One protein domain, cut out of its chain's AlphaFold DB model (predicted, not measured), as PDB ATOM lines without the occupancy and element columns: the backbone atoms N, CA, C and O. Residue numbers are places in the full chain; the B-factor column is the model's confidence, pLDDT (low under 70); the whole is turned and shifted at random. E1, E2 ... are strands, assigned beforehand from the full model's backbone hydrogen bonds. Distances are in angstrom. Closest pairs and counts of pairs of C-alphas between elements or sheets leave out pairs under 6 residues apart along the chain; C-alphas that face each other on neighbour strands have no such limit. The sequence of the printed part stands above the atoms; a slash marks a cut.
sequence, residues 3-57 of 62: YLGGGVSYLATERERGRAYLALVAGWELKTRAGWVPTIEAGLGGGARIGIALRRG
ATOM      1  N   TYR A   3     117.016   4.260  25.634       89.69
ATOM      2  CA  TYR A   3     115.652   4.009  26.090       89.69
ATOM      3  C   TYR A   3     114.661   3.965  24.919       89.69
ATOM      4  O   TYR A   3     114.933   4.476  23.831       89.69
ATOM      5  N   LEU A   4     113.499   3.359  25.164       92.31
ATOM      6  CA  LEU A   4     112.339   3.402  24.278       92.31
ATOM      7  C   LEU A   4     111.200   4.131  24.987       92.31
ATOM      8  O   LEU A   4     110.997   3.957  26.188       92.31
ATOM      9  N   GLY A   5     110.466   4.945  24.245       89.56
ATOM     10  CA  GLY A   5     109.357   5.741  24.743       89.56
ATOM     11  C   GLY A   5     108.278   5.945  23.690       89.56
ATOM     12  O   GLY A   5     108.387   5.499  22.546       89.56
ATOM     13  N   GLY A   6     107.218   6.630  24.097       88.94
ATOM     14  CA  GLY A   6     106.137   7.052  23.219       88.94
ATOM     15  C   GLY A   6     105.849   8.536  23.403       88.94
ATOM     16  O   GLY A   6     106.086   9.092  24.474       88.94
ATOM     17  N   GLY A   7     105.327   9.174  22.362       84.31
ATOM     18  CA  GLY A   7     104.950  10.580  22.385       84.31
ATOM     19  C   GLY A   7     103.728  10.862  21.524       84.31
ATOM     20  O   GLY A   7     103.391  10.106  20.615       84.31
ATOM     21  N   VAL A   8     103.068  11.981  21.807       85.94
ATOM     22  CA  VAL A   8     102.018  12.534  20.949       85.94
ATOM     23  C   VAL A   8     102.598  13.752  20.257       85.94
ATOM     24  O   VAL A   8     103.233  14.595  20.883       85.94
ATOM     25  N   SER A   9     102.394  13.844  18.954       79.31
ATOM     26  CA  SER A   9     102.904  14.942  18.143       79.31
ATOM     27  C   SER A   9     101.791  15.497  17.277       79.31
ATOM     28  O   SER A   9     101.027  14.743  16.684       79.31
ATOM     29  N   TYR A  10     101.682  16.818  17.231       84.06
ATOM     30  CA  TYR A  10     100.629  17.512  16.508       84.06
ATOM     31  C   TYR A  10     101.253  18.334  15.389       84.06
ATOM     32  O   TYR A  10     102.123  19.167  15.640       84.06
ATOM     33  N   LEU A  11     100.826  18.076  14.158       80.69
ATOM     34  CA  LEU A  11     101.236  18.850  12.995       80.69
ATOM     35  C   LEU A  11     100.074  19.750  12.586       80.69
ATOM     36  O   LEU A  11      99.058  19.259  12.096       80.69
ATOM     37  N   ALA A  12     100.235  21.056  12.788       81.75
ATOM     38  CA  ALA A  12      99.347  22.067  12.233       81.75
ATOM     39  C   ALA A  12      99.948  22.607  10.933       81.75
ATOM     40  O   ALA A  12     101.122  22.972  10.891       81.75
ATOM     41  N   THR A  13      99.144  22.674   9.879       80.69
ATOM     42  CA  THR A  13      99.498  23.346   8.626       80.69
ATOM     43  C   THR A  13      98.486  24.462   8.415       80.69
ATOM     44  O   THR A  13      97.304  24.248   8.661       80.69
ATOM     45  N   GLU A  14      98.914  25.642   7.957       76.75
ATOM     46  CA  GLU A  14      98.058  26.843   7.856       76.75
ATOM     47  C   GLU A  14      96.756  26.645   7.053       76.75
ATOM     48  O   GLU A  14      95.815  27.418   7.209       76.75
ATOM     49  N   ARG A  15      96.682  25.610   6.205       72.56
ATOM     50  CA  ARG A  15      95.529  25.315   5.339       72.56
ATOM     51  C   ARG A  15      94.652  24.138   5.782       72.56
ATOM     52  O   ARG A  15      93.586  23.965   5.201       72.56
ATOM     53  N   GLU A  16      95.043  23.341   6.778       70.19
ATOM     54  CA  GLU A  16      94.281  22.150   7.200       70.19
ATOM     55  C   GLU A  16      94.120  22.049   8.723       70.19
ATOM     56  O   GLU A  16      94.968  22.500   9.495       70.19
ATOM     57  N   ARG A  17      93.036  21.388   9.174       75.31
ATOM     58  CA  ARG A  17      92.899  20.963  10.579       75.31
ATOM     59  C   ARG A  17      94.105  20.096  10.938       75.31
ATOM     60  O   ARG A  17      94.358  19.090  10.278       75.31
ATOM     61  N   GLY A  18      94.837  20.492  11.977       80.25
ATOM     62  CA  GLY A  18      96.052  19.788  12.362       80.25
ATOM     63  C   GLY A  18      95.780  18.336  12.750       80.25
ATOM     64  O   GLY A  18      94.703  17.984  13.240       80.25
ATOM     65  N   ARG A  19      96.767  17.477  12.500       82.94
ATOM     66  CA  ARG A  19      96.680  16.035  12.749       82.94
ATOM     67  C   ARG A  19      97.574  15.652  13.916       82.94
ATOM     68  O   ARG A  19      98.741  16.043  13.967       82.94
ATOM     69  N   ALA A  20      97.016  14.879  14.843       86.56
ATOM     70  CA  ALA A  20      97.758  14.270  15.936       86.56
ATOM     71  C   ALA A  20      98.258  12.880  15.527       86.56
ATOM     72  O   ALA A  20      97.529  12.103  14.913       86.56
ATOM     73  N   TYR A  21      99.492  12.566  15.902       85.25
ATOM     74  CA  TYR A  21     100.140  11.289  15.647       85.25
ATOM     75  C   TYR A  21     100.723  10.739  16.939       85.25
ATOM     76  O   TYR A  21     101.367  11.463  17.706       85.25
ATOM     77  N   LEU A  22     100.531   9.441  17.146       89.00
ATOM     78  CA  LEU A  22     101.299   8.684  18.122       89.00
ATOM     79  C   LEU A  22     102.657   8.359  17.510       89.00
ATOM     80  O   LEU A  22     102.730   7.904  16.368       89.00
ATOM     81  N   ALA A  23     103.716   8.617  18.266       88.50
ATOM     82  CA  ALA A  23     105.083   8.340  17.876       88.50
ATOM     83  C   ALA A  23     105.720   7.358  18.852       88.50
ATOM     84  O   ALA A  23     105.650   7.550  20.064       88.50
ATOM     85  N   LEU A  24     106.370   6.333  18.311       90.81
ATOM     86  CA  LEU A  24     107.345   5.538  19.048       90.81
ATOM     87  C   LEU A  24     108.700   6.221  18.919       90.81
ATOM     88  O   LEU A  24     109.059   6.663  17.826       90.81
ATOM     89  N   VAL A  25     109.431   6.317  20.022       92.12
ATOM     90  CA  VAL A  25     110.694   7.050  20.105       92.12
ATOM     91  C   VAL A  25     111.763   6.146  20.700       92.12
ATOM     92  O   VAL A  25     111.573   5.564  21.763       92.12
ATOM     93  N   ALA A  26     112.900   6.048  20.024       93.50
ATOM     94  CA  ALA A  26     114.130   5.513  20.577       93.50
ATOM     95  C   ALA A  26     115.054   6.683  20.909       93.50
ATOM     96  O   ALA A  26     115.334   7.524  20.055       93.50
ATOM     97  N   GLY A  27     115.510   6.747  22.155       92.56
ATOM     98  CA  GLY A  27     116.328   7.840  22.655       92.56
ATOM     99  C   GLY A  27     117.652   7.362  23.226       92.56
ATOM    100  O   GLY A  27     117.769   6.253  23.749       92.56
ATOM    101  N   TRP A  28     118.659   8.223  23.154       94.69
ATOM    102  CA  TRP A  28     119.946   8.023  23.804       94.69
ATOM    103  C   TRP A  28     120.268   9.206  24.706       94.69
ATOM    104  O   TRP A  28     120.371  10.349  24.261       94.69
ATOM    105  N   GLU A  29     120.471   8.922  25.988       93.06
ATOM    106  CA  GLU A  29     120.902   9.906  26.972       93.06
ATOM    107  C   GLU A  29     122.408  10.125  26.921       93.06
ATOM    108  O   GLU A  29     123.202   9.182  27.042       93.06
ATOM    109  N   LEU A  30     122.782  11.392  26.788       90.62
ATOM    110  CA  LEU A  30     124.151  11.870  26.848       90.62
ATOM    111  C   LEU A  30     124.567  12.134  28.300       90.62
ATOM    112  O   LEU A  30     123.778  12.047  29.243       90.62
ATOM    113  N   LYS A  31     125.849  12.460  28.484       89.12
ATOM    114  CA  LYS A  31     126.426  12.717  29.805       89.12
ATOM    115  C   LYS A  31     125.703  13.879  30.493       89.12
ATOM    116  O   LYS A  31     125.622  14.979  29.947       89.12
ATOM    117  N   THR A  32     125.225  13.635  31.711       88.25
ATOM    118  CA  THR A  32     124.571  14.647  32.541       88.25
ATOM    119  C   THR A  32     125.510  15.822  32.805       88.25
ATOM    120  O   THR A  32     126.666  15.628  33.187       88.25
ATOM    121  N   ARG A  33     125.013  17.051  32.645       84.88
ATOM    122  CA  ARG A  33     125.757  18.285  32.925       84.88
ATOM    123  C   ARG A  33     124.871  19.252  33.701       84.88
ATOM    124  O   ARG A  33     123.777  19.574  33.255       84.88
ATOM    125  N   ALA A  34     125.334  19.692  34.873       85.88
ATOM    126  CA  ALA A  34     124.610  20.629  35.744       85.88
ATOM    127  C   ALA A  34     123.153  20.210  36.055       85.88
ATOM    128  O   ALA A  34     122.244  21.035  36.047       85.88
ATOM    129  N   GLY A  35     122.913  18.912  36.288       86.44
ATOM    130  CA  GLY A  35     121.570  18.387  36.571       86.44
ATOM    131  C   GLY A  35     120.655  18.270  35.347       86.44
ATOM    132  O   GLY A  35     119.489  17.927  35.499       86.44
ATOM    133  N   TRP A  36     121.165  18.512  34.141       91.00
ATOM    134  CA  TRP A  36     120.453  18.283  32.889       91.00
ATOM    135  C   TRP A  36     121.003  17.063  32.167       91.00
ATOM    136  O   TRP A  36     122.212  16.838  32.134       91.00
ATOM    137  N   VAL A  37     120.110  16.285  31.570       92.12
ATOM    138  CA  VAL A  37     120.429  15.128  30.742       92.12
ATOM    139  C   VAL A  37     120.016  15.471  29.309       92.12
ATOM    140  O   VAL A  37     118.821  15.464  29.001       92.12
ATOM    141  N   PRO A  38     120.973  15.840  28.443       92.50
ATOM    142  CA  PRO A  38     120.699  16.007  27.027       92.50
ATOM    143  C   PRO A  38     120.462  14.641  26.387       92.50
ATOM    144  O   PRO A  38     121.073  13.643  26.769       92.50
ATOM    145  N   THR A  39     119.559  14.594  25.420       92.06
ATOM    146  CA  THR A  39     119.102  13.362  24.781       92.06
ATOM    147  C   THR A  39     118.940  13.582  23.286       92.06
ATOM    148  O   THR A  39     118.552  14.669  22.856       92.06
ATOM    149  N   ILE A  40     119.273  12.561  22.504       93.69
ATOM    150  CA  ILE A  40     119.007  12.513  21.065       93.69
ATOM    151  C   ILE A  40     117.945  11.447  20.853       93.69
ATOM    152  O   ILE A  40     118.067  10.345  21.385       93.69
ATOM    153  N   GLU A  41     116.918  11.781  20.089       93.12
ATOM    154  CA  GLU A  41     115.751  10.941  19.869       93.12
ATOM    155  C   GLU A  41     115.539  10.717  18.378       93.12
ATOM    156  O   GLU A  41     115.684  11.635  17.573       93.12
ATOM    157  N   ALA A  42     115.165   9.498  18.014       92.56
ATOM    158  CA  ALA A  42     114.664   9.151  16.696       92.56
ATOM    159  C   ALA A  42     113.289   8.507  16.860       92.56
ATOM    160  O   ALA A  42     113.105   7.646  17.721       92.56
ATOM    161  N   GLY A  43     112.315   8.920  16.057       90.31
ATOM    162  CA  GLY A  43     110.942   8.462  16.219       90.31
ATOM    163  C   GLY A  43     110.179   8.261  14.921       90.31
ATOM    164  O   GLY A  43     110.491   8.861  13.890       90.31
ATOM    165  N   LEU A  44     109.157   7.411  15.005       89.00
ATOM    166  CA  LEU A  44     108.240   7.071  13.923       89.00
ATOM    167  C   LEU A  44     106.800   7.287  14.392       89.00
ATOM    168  O   LEU A  44     106.362   6.664  15.357       89.00
ATOM    169  N   GLY A  45     106.071   8.171  13.707       78.19
ATOM    170  CA  GLY A  45     104.682   8.502  14.041       78.19
ATOM    171  C   GLY A  45     104.132   9.633  13.181       78.19
ATOM    172  O   GLY A  45     104.343  10.808  13.484       78.19
ATOM    173  N   GLY A  46     103.474   9.286  12.070       77.81
ATOM    174  CA  GLY A  46     103.093  10.248  11.022       77.81
ATOM    175  C   GLY A  46     104.264  10.733  10.153       77.81
ATOM    176  O   GLY A  46     104.116  11.703   9.419       77.81
ATOM    177  N   GLY A  47     105.429  10.087  10.267       83.81
ATOM    178  CA  GLY A  47     106.683  10.420   9.583       83.81
ATOM    179  C   GLY A  47     107.906  10.000  10.407       83.81
ATOM    180  O   GLY A  47     107.766   9.664  11.586       83.81
ATOM    181  N   ALA A  48     109.090  10.016   9.787       89.12
ATOM    182  CA  ALA A  48     110.369   9.824  10.473       89.12
ATOM    183  C   ALA A  48     110.875  11.148  11.046       89.12
ATOM    184  O   ALA A  48     110.805  12.182  10.379       89.12
ATOM    185  N   ARG A  49     111.363  11.127  12.288       85.62
ATOM    186  CA  ARG A  49     111.823  12.329  12.992       85.62
ATOM    187  C   ARG A  49     113.091  12.063  13.776       85.62
ATOM    188  O   ARG A  49     113.279  10.969  14.299       85.62
ATOM    189  N   ILE A  50     113.913  13.099  13.882       90.12
ATOM    190  CA  ILE A  50     115.078  13.155  14.760       90.12
ATOM    191  C   ILE A  50     114.946  14.428  15.591       90.12
ATOM    192  O   ILE A  50     114.554  15.472  15.069       90.12
ATOM    193  N   GLY A  51     115.234  14.330  16.882       88.62
ATOM    194  CA  GLY A  51     115.095  15.422  17.831       88.62
ATOM    195  C   GLY A  51     116.227  15.450  18.843       88.62
ATOM    196  O   GLY A  51     116.938  14.467  19.054       88.62
ATOM    197  N   ILE A  52     116.376  16.606  19.477       91.56
ATOM    198  CA  ILE A  52     117.238  16.795  20.638       91.56
ATOM    199  C   ILE A  52     116.327  17.275  21.758       91.56
ATOM    200  O   ILE A  52     115.618  18.268  21.594       91.56
ATOM    201  N   ALA A  53     116.349  16.582  22.888       87.19
ATOM    202  CA  ALA A  53     115.594  16.964  24.070       87.19
ATOM    203  C   ALA A  53     116.531  17.142  25.264       87.19
ATOM    204  O   ALA A  53     117.600  16.534  25.353       87.19
ATOM    205  N   LEU A  54     116.133  18.003  26.193       90.00
ATOM    206  CA  LEU A  54     116.880  18.278  27.411       90.00
ATOM    207  C   LEU A  54     115.948  18.036  28.594       90.00
ATOM    208  O   LEU A  54     115.012  18.801  28.815       90.00
ATOM    209  N   ARG A  55     116.199  16.974  29.361       85.75
ATOM    210  CA  ARG A  55     115.436  16.696  30.584       85.75
ATOM    211  C   ARG A  55     116.218  17.144  31.803       85.75
ATOM    212  O   ARG A  55     117.437  16.979  31.865       85.75
ATOM    213  N   ARG A  56     115.530  17.677  32.805       86.75
ATOM    214  CA  ARG A  56     116.146  17.901  34.112       86.75
ATOM    215  C   ARG A  56     116.214  16.557  34.831       86.75
ATOM    216  O   ARG A  56     115.194  15.900  35.007       86.75
ATOM    217  N   GLY A  57     117.415  16.129  35.200       76.00
ATOM    218  CA  GLY A  57     117.598  14.963  36.051       76.00
ATOM    219  C   GLY A  57     116.963  15.249  37.405       76.00
ATOM    220  O   GLY A  57     117.291  16.252  38.044       76.00
TER     221      GLY A  57
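Overview. This is residues 3 to 57 of the 62 residues of an uncharacterized protein of Gemmatimonadaceae bacterium (UniProt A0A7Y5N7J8). Look for a single sheet of four long strands, strongly twisted and curled like part of a barrel, with E1 and E4 as its two open edges and no named helix on it. It is drawn out into a rod: the turn between E1 and E2 lies at one end, the link between E2 and E3 at the other. The printed part has 55 residues, with four named strands along the chain as E1, E2, E3, E4; the sheet has the same order, antiparallel throughout, and the class is all strand. The whole is loose, with a radius of gyration of the C-alphas of 13.5 A and spans of 42 by 20 by 14 A.

Along the chain. Begin with the longest strand, E2, residues 16 to 29: find C-alpha 16 at (94.281, 22.150, 7.200), from which it runs 35.3 A to C-alpha 29. E2 bends by 61 degrees at residue 26. Before it comes E1, residues 3 to 13, starting at C-alpha 3 at (115.652, 4.009, 26.090) and 30.7 A long. After it come E3, residues 36 to 44, 25.2 A, and E4, residues 48 to 56, 25.6 A, which ends at C-alpha 56 at (116.146, 17.901, 34.112).

Arrangement. The four strands form a meander, each strand the antiparallel neighbour of the one before. Start at the inner strands E2 and E3, a hairpin at 123 degrees between their directions; the C-alphas of Val 25 and Gly 43 face each other at 4.1 A, and N 26 and O 42 are within hydrogen-bond range at 2.8 A. Residues 23 to 29 of E2 have C-alphas that face those of E3. On to the edge strand E1: it makes a hairpin with E2 at 156 degrees, where the C-alphas of Ala 12 and Gly 18 face each other at 4.0 A and N 7 and O 23 are 2.8 A apart, within hydrogen-bond range. The other edge strand, E4, makes a hairpin with E3 at 159 degrees; here the C-alphas of Ala 42 and Ile 50 face each other at 4.5 A, and N 39 and O 53 are 2.8 A apart, within hydrogen-bond range. E1 and E4 are apart. From edge to edge the strands' lines turn by 66 degrees and the way across the sheet by 120 degrees; its C-alphas lie up to 7.3 A off the best plane.

Size, cuts and confidence. The two C-alphas farthest apart are those of Arg 15 and Ala 34, at 42.3 A. The printed part has no cut. The links from E1 to E2 and from E3 to E4 are tight, that from E2 to E3 is short with 6 residues, and none is long. The mean pLDDT of the printed part is 86.6, and no printed residue is under 70.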